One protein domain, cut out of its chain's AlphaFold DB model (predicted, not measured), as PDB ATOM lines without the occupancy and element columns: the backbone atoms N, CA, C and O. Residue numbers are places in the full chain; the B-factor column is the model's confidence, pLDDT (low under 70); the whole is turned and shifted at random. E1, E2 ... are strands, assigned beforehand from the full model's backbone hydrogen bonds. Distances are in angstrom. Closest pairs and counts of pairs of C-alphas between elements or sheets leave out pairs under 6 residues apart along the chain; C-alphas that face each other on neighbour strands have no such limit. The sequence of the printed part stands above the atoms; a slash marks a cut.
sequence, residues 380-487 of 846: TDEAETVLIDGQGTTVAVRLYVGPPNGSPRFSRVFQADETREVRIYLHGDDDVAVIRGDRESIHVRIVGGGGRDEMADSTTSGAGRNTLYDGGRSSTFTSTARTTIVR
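Overview. This is residues 380 to 487 of the 846 residues of an uncharacterized protein of Gemmatimonadetes bacterium (UniProt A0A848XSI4). The chain winds in stacked turns as a flattened coil: from E4 on it goes back and forth between two sheets face to face, running along E5, E7 and E9 in the larger sheet and back along E6, E8 and E10 in the smaller. At one end the coil is extended by E1, E2 and E3, which prolong the larger sheet and turn it toward E4, while E9 and E10 make the other end. The printed part has 108 residues with ten named strands, E1 to E10 in order, and no named helix; the larger sheet, E3 E2 E1 E5 E7 E9, is mixed, and the smaller, E4 E6 E8 E10, is parallel. The class is all strand, though under half of the residues are in named elements. The whole is compact, with a radius of gyration of the C-alphas of 12.9 A, and spans 33 by 31 by 20 A.

Arrangement. The larger sheet begins at edge strand E3, residues 410 to 415, and continues through E2, 394 to 401, E1, 384 to 391, E5, 432 to 436, and E7, 454 to 457, to edge strand E9, 476 to 478. E1, E2 and E3 form a meander, each strand the antiparallel neighbour of the one before; E1 and E2 are a hairpin, as are E2 and E3. N 387 and O 398 are 2.8 A apart between E1 and E2, and N 397 and O 412 are 2.8 A apart between E2 and E3, both within hydrogen-bond range. E1 and E5 are parallel at 8 degrees, with N 386 and O 432 within range at 2.7 A. E5 and E7 are parallel at 4 degrees, with N 433 and O 454 at 2.8 A. E7 and E9 are parallel at 13 degrees, with N 457 and O 478 at 2.8 A. This sheet is twisted, its C-alphas up to 4.1 A off its best plane. The second sheet has E4, residues 421 to 425, E6, 443 to 447, E8, 466 to 469, and E10, 483 to 486. N 424 and O 445 are 2.8 A apart between E4 and E6, N 469 and O 446 2.8 A between E6 and E8, and N 486 and O 468 2.8 A between E8 and E10. The sheets form a sandwich, two sheets face to face, their facing parts 10.2 A centre to centre and their strands at 18 degrees. The closest C-alphas of E7 and E8, those of Met 455 and Leu 468, are 7.6 A apart. E3 and E4 are only just apart, at 8.0 A.

Along the chain. E1 begins at C-alpha 384, (31.058, 18.870, 35.182), and is 22.7 A long; E2 is 23.5 A and E3 16.6 A. E10 ends at C-alpha 486, (31.533, -2.167, 37.041).

Size, cuts and confidence. The C-alphas farthest apart are those of Asp 417 and Arg 473, 37.0 A. The printed part has no cut, and no link is long. Residues 472 to 473 are under 70 in pLDDT; the mean of the printed part is 90.6.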
ATOM      1  N   THR A 380      24.663  17.501  35.773       92.31
ATOM      2  CA  THR A 380      23.872  17.898  34.596       92.31
ATOM      3  C   THR A 380      24.291  17.145  33.335       92.31
ATOM      4  O   THR A 380      25.276  16.425  33.347       92.31
ATOM      5  N   ASP A 381      23.595  17.369  32.223       91.50
ATOM      6  CA  ASP A 381      24.001  16.919  30.885       91.50
ATOM      7  C   ASP A 381      25.156  17.734  30.280       91.50
ATOM      8  O   ASP A 381      25.572  17.455  29.161       91.50
ATOM      9  N   GLU A 382      25.659  18.749  30.983       93.12
ATOM     10  CA  GLU A 382      26.847  19.529  30.615       93.12
ATOM     11  C   GLU A 382      28.084  19.001  31.348       93.12
ATOM     12  O   GLU A 382      27.964  18.545  32.481       93.12
ATOM     13  N   ALA A 383      29.276  19.159  30.761       93.75
ATOM     14  CA  ALA A 383      30.521  18.686  31.368       93.75
ATOM     15  C   ALA A 383      30.787  19.311  32.754       93.75
ATOM     16  O   ALA A 383      31.031  20.520  32.880       93.75
ATOM     17  N   GLU A 384      30.823  18.481  33.795       95.00
ATOM     18  CA  GLU A 384      31.058  18.870  35.182       95.00
ATOM     19  C   GLU A 384      32.298  18.188  35.790       95.00
ATOM     20  O   GLU A 384      32.696  17.072  35.457       95.00
ATOM     21  N   THR A 385      32.930  18.875  36.746       97.25
ATOM     22  CA  THR A 385      33.945  18.275  37.619       97.25
ATOM     23  C   THR A 385      33.373  18.025  39.010       97.25
ATOM     24  O   THR A 385      33.016  18.966  39.725       97.25
ATOM     25  N   VAL A 386      33.377  16.766  39.444       97.75
ATOM     26  CA  VAL A 386      32.996  16.332  40.789       97.75
ATOM     27  C   VAL A 386      34.238  16.059  41.635       97.75
ATOM     28  O   VAL A 386      35.025  15.155  41.352       97.75
ATOM     29  N   LEU A 387      34.407  16.810  42.721       97.88
ATOM     30  CA  LEU A 387      35.456  16.581  43.715       97.88
ATOM     31  C   LEU A 387      34.863  15.944  44.971       97.88
ATOM     32  O   LEU A 387      33.943  16.498  45.576       97.88
ATOM     33  N   ILE A 388      35.406  14.789  45.357       97.56
ATOM     34  CA  ILE A 388      34.940  13.985  46.488       97.56
ATOM     35  C   ILE A 388      36.107  13.795  47.454       97.56
ATOM     36  O   ILE A 388      37.023  13.021  47.181       97.56
ATOM     37  N   ASP A 389      36.073  14.480  48.592       96.62
ATOM     38  CA  ASP A 389      37.150  14.458  49.581       96.62
ATOM     39  C   ASP A 389      36.697  13.754  50.864       96.62
ATOM     40  O   ASP A 389      35.817  14.228  51.585       96.62
ATOM     41  N   GLY A 390      37.304  12.602  51.147       95.50
ATOM     42  CA  GLY A 390      37.130  11.856  52.386       95.50
ATOM     43  C   GLY A 390      38.073  12.343  53.485       95.50
ATOM     44  O   GLY A 390      39.278  12.475  53.265       95.50
ATOM     45  N   GLN A 391      37.538  12.574  54.685       94.25
ATOM     46  CA  GLN A 391      38.340  12.887  55.866       94.25
ATOM     47  C   GLN A 391      37.691  12.306  57.125       94.25
ATOM     48  O   GLN A 391      36.695  12.833  57.626       94.25
ATOM     49  N   GLY A 392      38.272  11.226  57.656       93.50
ATOM     50  CA  GLY A 392      37.771  10.570  58.869       93.50
ATOM     51  C   GLY A 392      36.330  10.088  58.681       93.50
ATOM     52  O   GLY A 392      36.061   9.251  57.820       93.50
ATOM     53  N   THR A 393      35.397  10.650  59.446       94.75
ATOM     54  CA  THR A 393      33.958  10.346  59.378       94.75
ATOM     55  C   THR A 393      33.208  11.122  58.293       94.75
ATOM     56  O   THR A 393      31.994  10.984  58.193       94.75
ATOM     57  N   THR A 394      33.886  11.948  57.492       96.19
ATOM     58  CA  THR A 394      33.230  12.881  56.564       96.19
ATOM     59  C   THR A 394      33.543  12.599  55.100       96.19
ATOM     60  O   THR A 394      34.621  12.098  54.765       96.19
ATOM     61  N   VAL A 395      32.597  12.948  54.226       97.25
ATOM     62  CA  VAL A 395      32.785  13.036  52.772       97.25
ATOM     63  C   VAL A 395      32.260  14.377  52.284       97.25
ATOM     64  O   VAL A 395      31.060  14.631  52.355       97.25
ATOM     65  N   ALA A 396      33.141  15.228  51.769       97.56
ATOM     66  CA  ALA A 396      32.763  16.456  51.082       97.56
ATOM     67  C   ALA A 396      32.586  16.186  49.583       97.56
ATOM     68  O   ALA A 396      33.483  15.635  48.954       97.56
ATOM     69  N   VAL A 397      31.455  16.594  49.010       97.94
ATOM     70  CA  VAL A 397      31.152  16.508  47.575       97.94
ATOM     71  C   VAL A 397      30.939  17.911  47.030       97.94
ATOM     72  O   VAL A 397      30.127  18.667  47.568       97.94
ATOM     73  N   ARG A 398      31.668  18.260  45.968       97.62
ATOM     74  CA  ARG A 398      31.595  19.560  45.292       97.62
ATOM     75  C   ARG A 398      31.485  19.371  43.785       97.62
ATOM     76  O   ARG A 398      32.313  18.660  43.224       97.62
ATOM     77  N   LEU A 399      30.501  20.011  43.155       95.62
ATOM     78  CA  LEU A 399      30.308  19.989  41.700       95.62
ATOM     79  C   LEU A 399      30.605  21.369  41.112       95.62
ATOM     80  O   LEU A 399      30.167  22.392  41.649       95.62
ATOM     81  N   TYR A 400      31.331  21.377  40.000       95.50
ATOM     82  CA  TYR A 400      31.694  22.561  39.232       95.50
ATOM     83  C   TYR A 400      31.284  22.366  37.778       95.50
ATOM     84  O   TYR A 400      31.541  21.306  37.221       95.50
ATOM     85  N   VAL A 401      30.743  23.411  37.155       92.12
ATOM     86  CA  VAL A 401      30.535  23.431  35.702       92.12
ATOM     87  C   VAL A 401      31.898  23.597  35.034       92.12
ATOM     88  O   VAL A 401      32.564  24.619  35.221       92.12
ATOM     89  N   GLY A 402      32.331  22.588  34.282       90.19
ATOM     90  CA  GLY A 402      33.680  22.503  33.738       90.19
ATOM     91  C   GLY A 402      34.763  22.366  34.825       90.19
ATOM     92  O   GLY A 402      34.530  21.751  35.868       90.19
ATOM     93  N   PRO A 403      35.980  22.907  34.602       90.25
ATOM     94  CA  PRO A 403      37.083  22.805  35.558       90.25
ATOM     95  C   PRO A 403      36.759  23.457  36.915       90.25
ATOM     96  O   PRO A 403      36.017  24.441  36.946       90.25
ATOM     97  N   PRO A 404      37.376  23.010  38.031       91.19
ATOM     98  CA  PRO A 404      37.068  23.470  39.389       91.19
ATOM     99  C   PRO A 404      37.625  24.874  39.693       91.19
ATOM    100  O   PRO A 404      38.479  25.067  40.560       91.19
ATOM    101  N   ASN A 405      37.133  25.867  38.956       86.75
ATOM    102  CA  ASN A 405      37.487  27.274  39.046       86.75
ATOM    103  C   ASN A 405      36.303  28.059  39.629       86.75
ATOM    104  O   ASN A 405      35.197  28.005  39.104       86.75
ATOM    105  N   GLY A 406      36.537  28.842  40.683       84.94
ATOM    106  CA  GLY A 406      35.489  29.653  41.314       84.94
ATOM    107  C   GLY A 406      34.651  28.883  42.342       84.94
ATOM    108  O   GLY A 406      35.166  28.004  43.035       84.94
ATOM    109  N   SER A 407      33.382  29.267  42.493       88.38
ATOM    110  CA  SER A 407      32.463  28.659  43.462       88.38
ATOM    111  C   SER A 407      31.778  27.424  42.869       88.38
ATOM    112  O   SER A 407      31.320  27.491  41.729       88.38
ATOM    113  N   PRO A 408      31.668  26.317  43.623       92.25
ATOM    114  CA  PRO A 408      30.928  25.148  43.165       92.25
ATOM    115  C   PRO A 408      29.430  25.458  43.072       92.25
ATOM    116  O   PRO A 408      28.902  26.203  43.903       92.25
ATOM    117  N   ARG A 409      28.731  24.849  42.108       89.62
ATOM    118  CA  ARG A 409      27.265  24.959  42.007       89.62
ATOM    119  C   ARG A 409      26.544  24.127  43.069       89.62
ATOM    120  O   ARG A 409      25.437  24.459  43.473       89.62
ATOM    121  N   PHE A 410      27.194  23.062  43.540       92.56
ATOM    122  CA  PHE A 410      26.734  22.216  44.635       92.56
ATOM    123  C   PHE A 410      27.897  21.925  45.581       92.56
ATOM    124  O   PHE A 410      28.990  21.582  45.134       92.56
ATOM    125  N   SER A 411      27.664  22.024  46.889       94.50
ATOM    126  CA  SER A 411      28.656  21.683  47.909       94.50
ATOM    127  C   SER A 411      27.972  21.119  49.147       94.50
ATOM    128  O   SER A 411      27.207  21.824  49.801       94.50
ATOM    129  N   ARG A 412      28.292  19.876  49.515       95.69
ATOM    130  CA  ARG A 412      27.732  19.209  50.698       95.69
ATOM    131  C   ARG A 412      28.788  18.377  51.420       95.69
ATOM    132  O   ARG A 412      29.658  17.790  50.787       95.69
ATOM    133  N   VAL A 413      28.699  18.316  52.750       96.56
ATOM    134  CA  VAL A 413      29.536  17.454  53.601       96.56
ATOM    135  C   VAL A 413      28.657  16.430  54.306       96.56
ATOM    136  O   VAL A 413      27.847  16.791  55.156       96.56
ATOM    137  N   PHE A 414      28.832  15.162  53.962       96.50
ATOM    138  CA  PHE A 414      28.107  14.033  54.536       96.50
ATOM    139  C   PHE A 414      28.864  13.450  55.728       96.50
ATOM    140  O   PHE A 414      30.089  13.314  55.671       96.50
ATOM    141  N   GLN A 415      28.138  13.094  56.790       95.75
ATOM    142  CA  GLN A 415      28.694  12.496  58.008       95.75
ATOM    143  C   GLN A 415      28.394  10.991  58.083       95.75
ATOM    144  O   GLN A 415      27.340  10.529  57.654       95.75
ATOM    145  N   ALA A 416      29.328  10.203  58.615       94.44
ATOM    146  CA  ALA A 416      29.247   8.740  58.661       94.44
ATOM    147  C   ALA A 416      28.208   8.186  59.651       94.44
ATOM    148  O   ALA A 416      27.833   7.015  59.557       94.44
ATOM    149  N   ASP A 417      27.777   8.990  60.620       93.88
ATOM    150  CA  ASP A 417      26.729   8.642  61.581       93.88
ATOM    151  C   ASP A 417      25.317   8.776  60.985       93.88
ATOM    152  O   ASP A 417      24.407   8.062  61.406       93.88
ATOM    153  N   GLU A 418      25.145   9.630  59.971       93.56
ATOM    154  CA  GLU A 418      23.873   9.844  59.271       93.56
ATOM    155  C   GLU A 418      23.824   9.233  57.858       93.56
ATOM    156  O   GLU A 418      22.752   8.832  57.411       93.56
ATOM    157  N   THR A 419      24.962   9.123  57.164       95.31
ATOM    158  CA  THR A 419      25.057   8.701  55.756       95.31
ATOM    159  C   THR A 419      25.819   7.386  55.628       95.31
ATOM    160  O   THR A 419      26.964   7.264  56.061       95.31
ATOM    161  N   ARG A 420      25.219   6.387  54.972       94.12
ATOM    162  CA  ARG A 420      25.892   5.121  54.637       94.12
ATOM    163  C   ARG A 420      26.473   5.117  53.237       94.12
ATOM    164  O   ARG A 420      27.503   4.484  53.007       94.12
ATOM    165  N   GLU A 421      25.802   5.777  52.304       94.69
ATOM    166  CA  GLU A 421      26.184   5.790  50.901       94.69
ATOM    167  C   GLU A 421      25.914   7.159  50.278       94.69
ATOM    168  O   GLU A 421      24.840   7.722  50.471       94.69
ATOM    169  N   VAL A 422      26.875   7.656  49.502       96.06
ATOM    170  CA  VAL A 422      26.707   8.802  48.605       96.06
ATOM    171  C   VAL A 422      26.808   8.288  47.174       96.06
ATOM    172  O   VAL A 422      27.797   7.649  46.806       96.06
ATOM    173  N   ARG A 423      25.767   8.531  46.384       94.25
ATOM    174  CA  ARG A 423      25.611   8.076  45.003       94.25
ATOM    175  C   ARG A 423      25.622   9.296  44.104       94.25
ATOM    176  O   ARG A 423      24.826  10.200  44.306       94.25
ATOM    177  N   ILE A 424      26.538   9.325  43.155       94.81
ATOM    178  CA  ILE A 424      26.784  10.465  42.280       94.81
ATOM    179  C   ILE A 424      26.464  10.017  40.862       94.81
ATOM    180  O   ILE A 424      27.042   9.033  40.402       94.81
ATOM    181  N   TYR A 425      25.545  10.711  40.202       91.75
ATOM    182  CA  TYR A 425      25.130  10.449  38.825       91.75
ATOM    183  C   TYR A 425      25.697  11.554  37.937       91.75
ATOM    184  O   TYR A 425      25.406  12.721  38.195       91.75
ATOM    185  N   LEU A 426      26.537  11.182  36.969       91.19
ATOM    186  CA  LEU A 426      27.235  12.121  36.082       91.19
ATOM    187  C   LEU A 426      26.386  12.521  34.863       91.19
ATOM    188  O   LEU A 426      26.372  13.677  34.489       91.19
ATOM    189  N   HIS A 427      25.548  11.606  34.365       87.94
ATOM    190  CA  HIS A 427      24.642  11.829  33.229       87.94
ATOM    191  C   HIS A 427      25.340  12.018  31.872       87.94
ATOM    192  O   HIS A 427      25.776  11.026  31.293       87.94
ATOM    193  N   GLY A 428      25.296  13.209  31.281       82.69
ATOM    194  CA  GLY A 428      25.372  13.386  29.831       82.69
ATOM    195  C   GLY A 428      26.779  13.446  29.239       82.69
ATOM    196  O   GLY A 428      27.177  12.518  28.534       82.69
ATOM    197  N   ASP A 429      27.453  14.582  29.405       88.81
ATOM    198  CA  ASP A 429      28.679  14.961  28.682       88.81
ATOM    199  C   ASP A 429      29.951  14.302  29.257       88.81
ATOM    200  O   ASP A 429      29.894  13.406  30.090       88.81
ATOM    201  N   ASP A 430      31.128  14.700  28.769       92.94
ATOM    202  CA  ASP A 430      32.422  14.209  29.249       92.94
ATOM    203  C   ASP A 430      32.747  14.770  30.659       92.94
ATOM    204  O   ASP A 430      33.347  15.843  30.796       92.94
ATOM    205  N   ASP A 431      32.386  14.029  31.712       94.12
ATOM    206  CA  ASP A 431      32.557  14.444  33.110       94.12
ATOM    207  C   ASP A 431      33.899  14.030  33.733       94.12
ATOM    208  O   ASP A 431      34.536  13.043  33.357       94.12
ATOM    209  N   VAL A 432      34.324  14.754  34.773       96.00
ATOM    210  CA  VAL A 432      35.515  14.415  35.568       96.00
ATOM    211  C   VAL A 432      35.122  14.182  37.018       96.00
ATOM    212  O   VAL A 432      34.689  15.101  37.705       96.00
ATOM    213  N   ALA A 433      35.357  12.986  37.551       96.81
ATOM    214  CA  ALA A 433      35.084  12.681  38.950       96.81
ATOM    215  C   ALA A 433      36.344  12.229  39.692       96.81
ATOM    216  O   ALA A 433      36.977  11.234  39.341       96.81
ATOM    217  N   VAL A 434      36.707  12.949  40.757       97.00
ATOM    218  CA  VAL A 434      37.949  12.713  41.501       97.00
ATOM    219  C   VAL A 434      37.661  12.424  42.970       97.00
ATOM    220  O   VAL A 434      37.236  13.304  43.718       97.00
ATOM    221  N   ILE A 435      37.959  11.197  43.398       96.44
ATOM    222  CA  ILE A 435      37.889  10.747  44.790       96.44
ATOM    223  C   ILE A 435      39.276  10.853  45.427       96.44
ATOM    224  O   ILE A 435      40.239  10.233  44.969       96.44
ATOM    225  N   ARG A 436      39.371  11.608  46.523       94.19
ATOM    226  CA  ARG A 436      40.593  11.822  47.305       94.19
ATOM    227  C   ARG A 436      40.323  11.619  48.789       94.19
ATOM    228  O   ARG A 436      39.192  11.745  49.244       94.19
ATOM    229  N   GLY A 437      41.391  11.374  49.546       89.31
ATOM    230  CA  GLY A 437      41.344  11.327  51.006       89.31
ATOM    231  C   GLY A 437      40.688  10.064  51.573       89.31
ATOM    232  O   GLY A 437      39.752   9.491  51.016       89.31
ATOM    233  N   ASP A 438      41.218   9.602  52.700       88.81
ATOM    234  CA  ASP A 438      40.769   8.368  53.334       88.81
ATOM    235  C   ASP A 438      39.612   8.635  54.307       88.81
ATOM    236  O   ASP A 438      39.564   9.657  54.999       88.81
ATOM    237  N   ARG A 439      38.679   7.680  54.389       91.25
ATOM    238  CA  ARG A 439      37.475   7.784  55.228       91.25
ATOM    239  C   ARG A 439      37.077   6.465  55.878       91.25
ATOM    240  O   ARG A 439      37.435   5.380  55.407       91.25
ATOM    241  N   GLU A 440      36.299   6.563  56.946       89.00
ATOM    242  CA  GLU A 440      35.957   5.436  57.808       89.00
ATOM    243  C   GLU A 440      34.941   4.479  57.186       89.00
ATOM    244  O   GLU A 440      35.259   3.305  57.058       89.00
ATOM    245  N   SER A 441      33.746   4.921  56.780       90.38
ATOM    246  CA  SER A 441      32.668   3.968  56.439       90.38
ATOM    247  C   SER A 441      31.805   4.314  55.224       90.38
ATOM    248  O   SER A 441      31.317   3.387  54.580       90.38
ATOM    249  N   ILE A 442      31.627   5.599  54.880       94.81
ATOM    250  CA  ILE A 442      30.713   6.022  53.801       94.81
ATOM    251  C   ILE A 442      31.084   5.318  52.487       94.81
ATOM    252  O   ILE A 442      32.225   5.397  52.027       94.81
ATOM    253  N   HIS A 443      30.137   4.635  51.848       94.94
ATOM    254  CA  HIS A 443      30.319   4.096  50.498       94.94
ATOM    255  C   HIS A 443      30.134   5.217  49.472       94.94
ATOM    256  O   HIS A 443      29.136   5.924  49.526       94.94
ATOM    257  N   VAL A 444      31.075   5.389  48.545       95.88
ATOM    258  CA  VAL A 444      30.927   6.350  47.439       95.88
ATOM    259  C   VAL A 444      30.690   5.562  46.163       95.88
ATOM    260  O   VAL A 444      31.481   4.687  45.797       95.88
ATOM    261  N   ARG A 445      29.586   5.862  45.489       94.50
ATOM    262  CA  ARG A 445      29.242   5.282  44.198       94.50
ATOM    263  C   ARG A 445      29.189   6.380  43.157       94.50
ATOM    264  O   ARG A 445      28.491   7.360  43.363       94.50
ATOM    265  N   ILE A 446      29.889   6.181  42.052       94.12
ATOM    266  CA  ILE A 446      29.814   7.058  40.887       94.12
ATOM    267  C   ILE A 446      29.179   6.257  39.764       94.12
ATOM    268  O   ILE A 446      29.560   5.109  39.524       94.12
ATOM    269  N   VAL A 447      28.169   6.842  39.142       91.25
ATOM    270  CA  VAL A 447      27.429   6.295  38.017       91.25
ATOM    271  C   VAL A 447      27.659   7.249  36.858       91.25
ATOM    272  O   VAL A 447      27.116   8.350  36.859       91.25
ATOM    273  N   GLY A 448      28.508   6.832  35.921       88.75
ATOM    274  CA  GLY A 448      28.685   7.518  34.647       88.75
ATOM    275  C   GLY A 448      27.422   7.446  33.798       88.75
ATOM    276  O   GLY A 448      26.456   6.757  34.163       88.75
ATOM    277  N   GLY A 449      27.431   8.112  32.650       82.50
ATOM    278  CA  GLY A 449      26.299   8.060  31.728       82.50
ATOM    279  C   GLY A 449      26.694   7.989  30.258       82.50
ATOM    280  O   GLY A 449      27.266   6.986  29.829       82.50
ATOM    281  N   GLY A 450      26.249   8.954  29.455       80.06
ATOM    282  CA  GLY A 450      26.392   8.935  27.996       80.06
ATOM    283  C   GLY A 450      27.782   9.326  27.486       80.06
ATOM    284  O   GLY A 450      28.132   8.960  26.357       80.06
ATOM    285  N   GLY A 451      28.548  10.047  28.302       84.88
ATOM    286  CA  GLY A 451      29.803  10.695  27.944       84.88
ATOM    287  C   GLY A 451      31.049   9.827  28.080       84.88
ATOM    288  O   GLY A 451      31.005   8.604  28.255       84.88
ATOM    289  N   ARG A 452      32.211  10.462  27.907       90.75
ATOM    290  CA  ARG A 452      33.540   9.867  28.093       90.75
ATOM    291  C   ARG A 452      34.135  10.348  29.405       90.75
ATOM    292  O   ARG A 452      35.012  11.209  29.425       90.75
ATOM    293  N   ASP A 453      33.698   9.720  30.482       91.56
ATOM    294  CA  ASP A 453      34.030  10.178  31.823       91.56
ATOM    295  C   ASP A 453      35.488   9.859  32.199       91.56
ATOM    296  O   ASP A 453      36.038   8.801  31.863       91.56
ATOM    297  N   GLU A 454      36.128  10.752  32.953       94.56
ATOM    298  CA  GLU A 454      37.383  10.492  33.659       94.56
ATOM    299  C   GLU A 454      37.101  10.305  35.151       94.56
ATOM    300  O   GLU A 454      36.836  11.259  35.883       94.56
ATOM    301  N   MET A 455      37.195   9.064  35.633       94.25
ATOM    302  CA  MET A 455      36.981   8.747  37.044       94.25
ATOM    303  C   MET A 455      38.294   8.334  37.707       94.25
ATOM    304  O   MET A 455      38.859   7.272  37.421       94.25
ATOM    305  N   ALA A 456      38.778   9.164  38.626       94.50
ATOM    306  CA  ALA A 456      40.039   8.963  39.323       94.50
ATOM    307  C   ALA A 456      39.834   8.783  40.831       94.50
ATOM    308  O   ALA A 456      39.257   9.626  41.507       94.50
ATOM    309  N   ASP A 457      40.366   7.698  41.376       94.06
ATOM    310  CA  ASP A 457      40.393   7.381  42.798       94.06
ATOM    311  C   ASP A 457      41.848   7.327  43.276       94.06
ATOM    312  O   ASP A 457      42.657   6.554  42.759       94.06
ATOM    313  N   SER A 458      42.184   8.154  44.268       92.56
ATOM    314  CA  SER A 458      43.507   8.196  44.896       92.56
ATOM    315  C   SER A 458      43.485   7.790  46.376       92.56
ATOM    316  O   SER A 458      44.393   8.158  47.123       92.56
ATOM    317  N   THR A 459      42.444   7.088  46.834       87.75
ATOM    318  CA  THR A 459      42.327   6.622  48.228       87.75
ATOM    319  C   THR A 459      43.336   5.520  48.547       87.75
ATOM    320  O   THR A 459      43.511   4.564  47.791       87.75
ATOM    321  N   THR A 460      44.016   5.629  49.688       82.00
ATOM    322  CA  THR A 460      45.131   4.735  50.048       82.00
ATOM    323  C   THR A 460      44.836   3.870  51.272       82.00
ATOM    324  O   THR A 460      45.307   2.734  51.356       82.00
ATOM    325  N   SER A 461      44.012   4.359  52.201       75.44
ATOM    326  CA  SER A 461      43.649   3.688  53.451       75.44
ATOM    327  C   SER A 461      42.179   3.960  53.856       75.44
ATOM    328  O   SER A 461      41.381   4.414  53.041       75.44
ATOM    329  N   GLY A 462      41.767   3.592  55.076       73.19
ATOM    330  CA  GLY A 462      40.380   3.739  55.562       73.19
ATOM    331  C   GLY A 462      39.514   2.476  55.432       73.19
ATOM    332  O   GLY A 462      40.022   1.397  55.137       73.19
ATOM    333  N   ALA A 463      38.207   2.566  55.679       78.50
ATOM    334  CA  ALA A 463      37.252   1.458  55.492       78.50
ATOM    335  C   ALA A 463      36.079   1.810  54.548       78.50
ATOM    336  O   ALA A 463      35.338   0.912  54.140       78.50
ATOM    337  N   GLY A 464      35.987   3.067  54.092       80.44
ATOM    338  CA  GLY A 464      35.107   3.462  52.993       80.44
ATOM    339  C   GLY A 464      35.445   2.725  51.692       80.44
ATOM    340  O   GLY A 464      36.611   2.454  51.390       80.44
ATOM    341  N   ARG A 465      34.408   2.379  50.923       88.81
ATOM    342  CA  ARG A 465      34.510   1.648  49.649       88.81
ATOM    343  C   ARG A 465      34.071   2.535  48.489       88.81
ATOM    344  O   ARG A 465      33.170   3.355  48.656       88.81
ATOM    345  N   ASN A 466      34.684   2.347  47.322       93.12
ATOM    346  CA  ASN A 466      34.351   3.093  46.110       93.12
ATOM    347  C   ASN A 466      33.838   2.132  45.033       93.12
ATOM    348  O   ASN A 466      34.409   1.056  44.826       93.12
ATOM    349  N   THR A 467      32.759   2.491  44.342       92.81
ATOM    350  CA  THR A 467      32.301   1.743  43.163       92.81
ATOM    351  C   THR A 467      32.007   2.685  42.015       92.81
ATOM    352  O   THR A 467      31.225   3.614  42.176       92.81
ATOM    353  N   LEU A 468      32.623   2.422  40.869       92.44
ATOM    354  CA  LEU A 468      32.507   3.228  39.661       92.44
ATOM    355  C   LEU A 468      31.755   2.406  38.609       92.44
ATOM    356  O   LEU A 468      32.197   1.305  38.272       92.44
ATOM    357  N   TYR A 469      30.608   2.902  38.155       88.25
ATOM    358  CA  TYR A 469      29.784   2.289  37.115       88.25
ATOM    359  C   TYR A 469      29.927   3.067  35.830       88.25
ATOM    360  O   TYR A 469      29.738   4.278  35.841       88.25
ATOM    361  N   ASP A 470      30.164   2.353  34.737       84.69
ATOM    362  CA  ASP A 470      30.066   2.933  33.409       84.69
ATOM    363  C   ASP A 470      29.866   1.846  32.347       84.69
ATOM    364  O   ASP A 470      30.643   0.891  32.252       84.69
ATOM    365  N   GLY A 471      28.798   1.969  31.561       72.06
ATOM    366  CA  GLY A 471      28.528   1.091  30.420       72.06
ATOM    367  C   GLY A 471      29.184   1.561  29.114       72.06
ATOM    368  O   GLY A 471      29.233   0.794  28.147       72.06
ATOM    369  N   GLY A 472      29.679   2.800  29.079       67.88
ATOM    370  CA  GLY A 472      30.312   3.465  27.951       67.88
ATOM    371  C   GLY A 472      31.665   2.857  27.578       67.88
ATOM    372  O   GLY A 472      32.430   2.354  28.405       67.88
ATOM    373  N   ARG A 473      31.978   2.862  26.277       59.44
ATOM    374  CA  ARG A 473      33.191   2.217  25.733       59.44
ATOM    375  C   ARG A 473      34.454   3.087  25.808       59.44
ATOM    376  O   ARG A 473      35.520   2.603  25.434       59.44
ATOM    377  N   SER A 474      34.344   4.334  26.257       75.19
ATOM    378  CA  SER A 474      35.376   5.371  26.087       75.19
ATOM    379  C   SER A 474      35.853   6.042  27.375       75.19
ATOM    380  O   SER A 474      36.826   6.791  27.315       75.19
ATOM    381  N   SER A 475      35.236   5.748  28.514       87.12
ATOM    382  CA  SER A 475      35.589   6.349  29.800       87.12
ATOM    383  C   SER A 475      36.865   5.756  30.391       87.12
ATOM    384  O   SER A 475      37.193   4.571  30.203       87.12
ATOM    385  N   THR A 476      37.602   6.588  31.118       90.69
ATOM    386  CA  THR A 476      38.909   6.257  31.683       90.69
ATOM    387  C   THR A 476      38.834   6.141  33.200       90.69
ATOM    388  O   THR A 476      38.140   6.894  33.875       90.69
ATOM    389  N   PHE A 477      39.553   5.156  33.742       91.12
ATOM    390  CA  PHE A 477      39.549   4.861  35.171       91.12
ATOM    391  C   PHE A 477      40.969   4.871  35.706       91.12
ATOM    392  O   PHE A 477      41.807   4.081  35.264       91.12
ATOM    393  N   THR A 478      41.203   5.699  36.716       92.12
ATOM    394  CA  THR A 478      42.354   5.560  37.607       92.12
ATOM    395  C   THR A 478      41.840   4.997  38.921       92.12
ATOM    396  O   THR A 478      41.089   5.659  39.625       92.12
ATOM    397  N   SER A 479      42.196   3.754  39.239       89.38
ATOM    398  CA  SER A 479      41.642   3.026  40.384       89.38
ATOM    399  C   SER A 479      42.711   2.569  41.363       89.38
ATOM    400  O   SER A 479      43.846   2.287  40.977       89.38
ATOM    401  N   THR A 480      42.307   2.371  42.613       87.62
ATOM    402  CA  THR A 480      43.120   1.743  43.657       87.62
ATOM    403  C   THR A 480      42.603   0.334  43.955       87.62
ATOM    404  O   THR A 480      41.581  -0.101  43.427       87.62
ATOM    405  N   ALA A 481      43.275  -0.403  44.846       83.00
ATOM    406  CA  ALA A 481      42.811  -1.723  45.291       83.00
ATOM    407  C   ALA A 481      41.437  -1.693  46.003       83.00
ATOM    408  O   ALA A 481      40.859  -2.746  46.270       83.00
ATOM    409  N   ARG A 482      40.923  -0.503  46.343       81.50
ATOM    410  CA  ARG A 482      39.638  -0.298  47.032       81.50
ATOM    411  C   ARG A 482      38.503   0.104  46.100       81.50
ATOM    412  O   ARG A 482      37.350   0.159  46.533       81.50
ATOM    413  N   THR A 483      38.817   0.357  44.837       90.38
ATOM    414  CA  THR A 483      37.845   0.705  43.814       90.38
ATOM    415  C   THR A 483      37.299  -0.568  43.179       90.38
ATOM    416  O   THR A 483      38.046  -1.416  42.698       90.38
ATOM    417  N   THR A 484      35.978  -0.707  43.142       91.50
ATOM    418  CA  THR A 484      35.314  -1.706  42.295       91.50
ATOM    419  C   THR A 484      34.839  -1.020  41.019       91.50
ATOM    420  O   THR A 484      34.041  -0.092  41.097       91.50
ATOM    421  N   ILE A 485      35.313  -1.466  39.857       89.62
ATOM    422  CA  ILE A 485      34.846  -0.965  38.555       89.62
ATOM    423  C   ILE A 485      33.798  -1.932  38.008       89.62
ATOM    424  O   ILE A 485      34.057  -3.132  37.902       89.62
ATOM    425  N   VAL A 486      32.633  -1.409  37.638       86.75
ATOM    426  CA  VAL A 486      31.533  -2.167  37.041       86.75
ATOM    427  C   VAL A 486      31.275  -1.636  35.635       86.75
ATOM    428  O   VAL A 486      30.745  -0.544  35.459       86.75
ATOM    429  N   ARG A 487      31.661  -2.422  34.621       83.56
ATOM    430  CA  ARG A 487      31.548  -2.053  33.199       83.56
ATOM    431  C   ARG A 487      30.194  -2.418  32.588       83.56
ATOM    432  O   ARG A 487      30.122  -3.061  31.541       83.56
TER     433      ARG A 487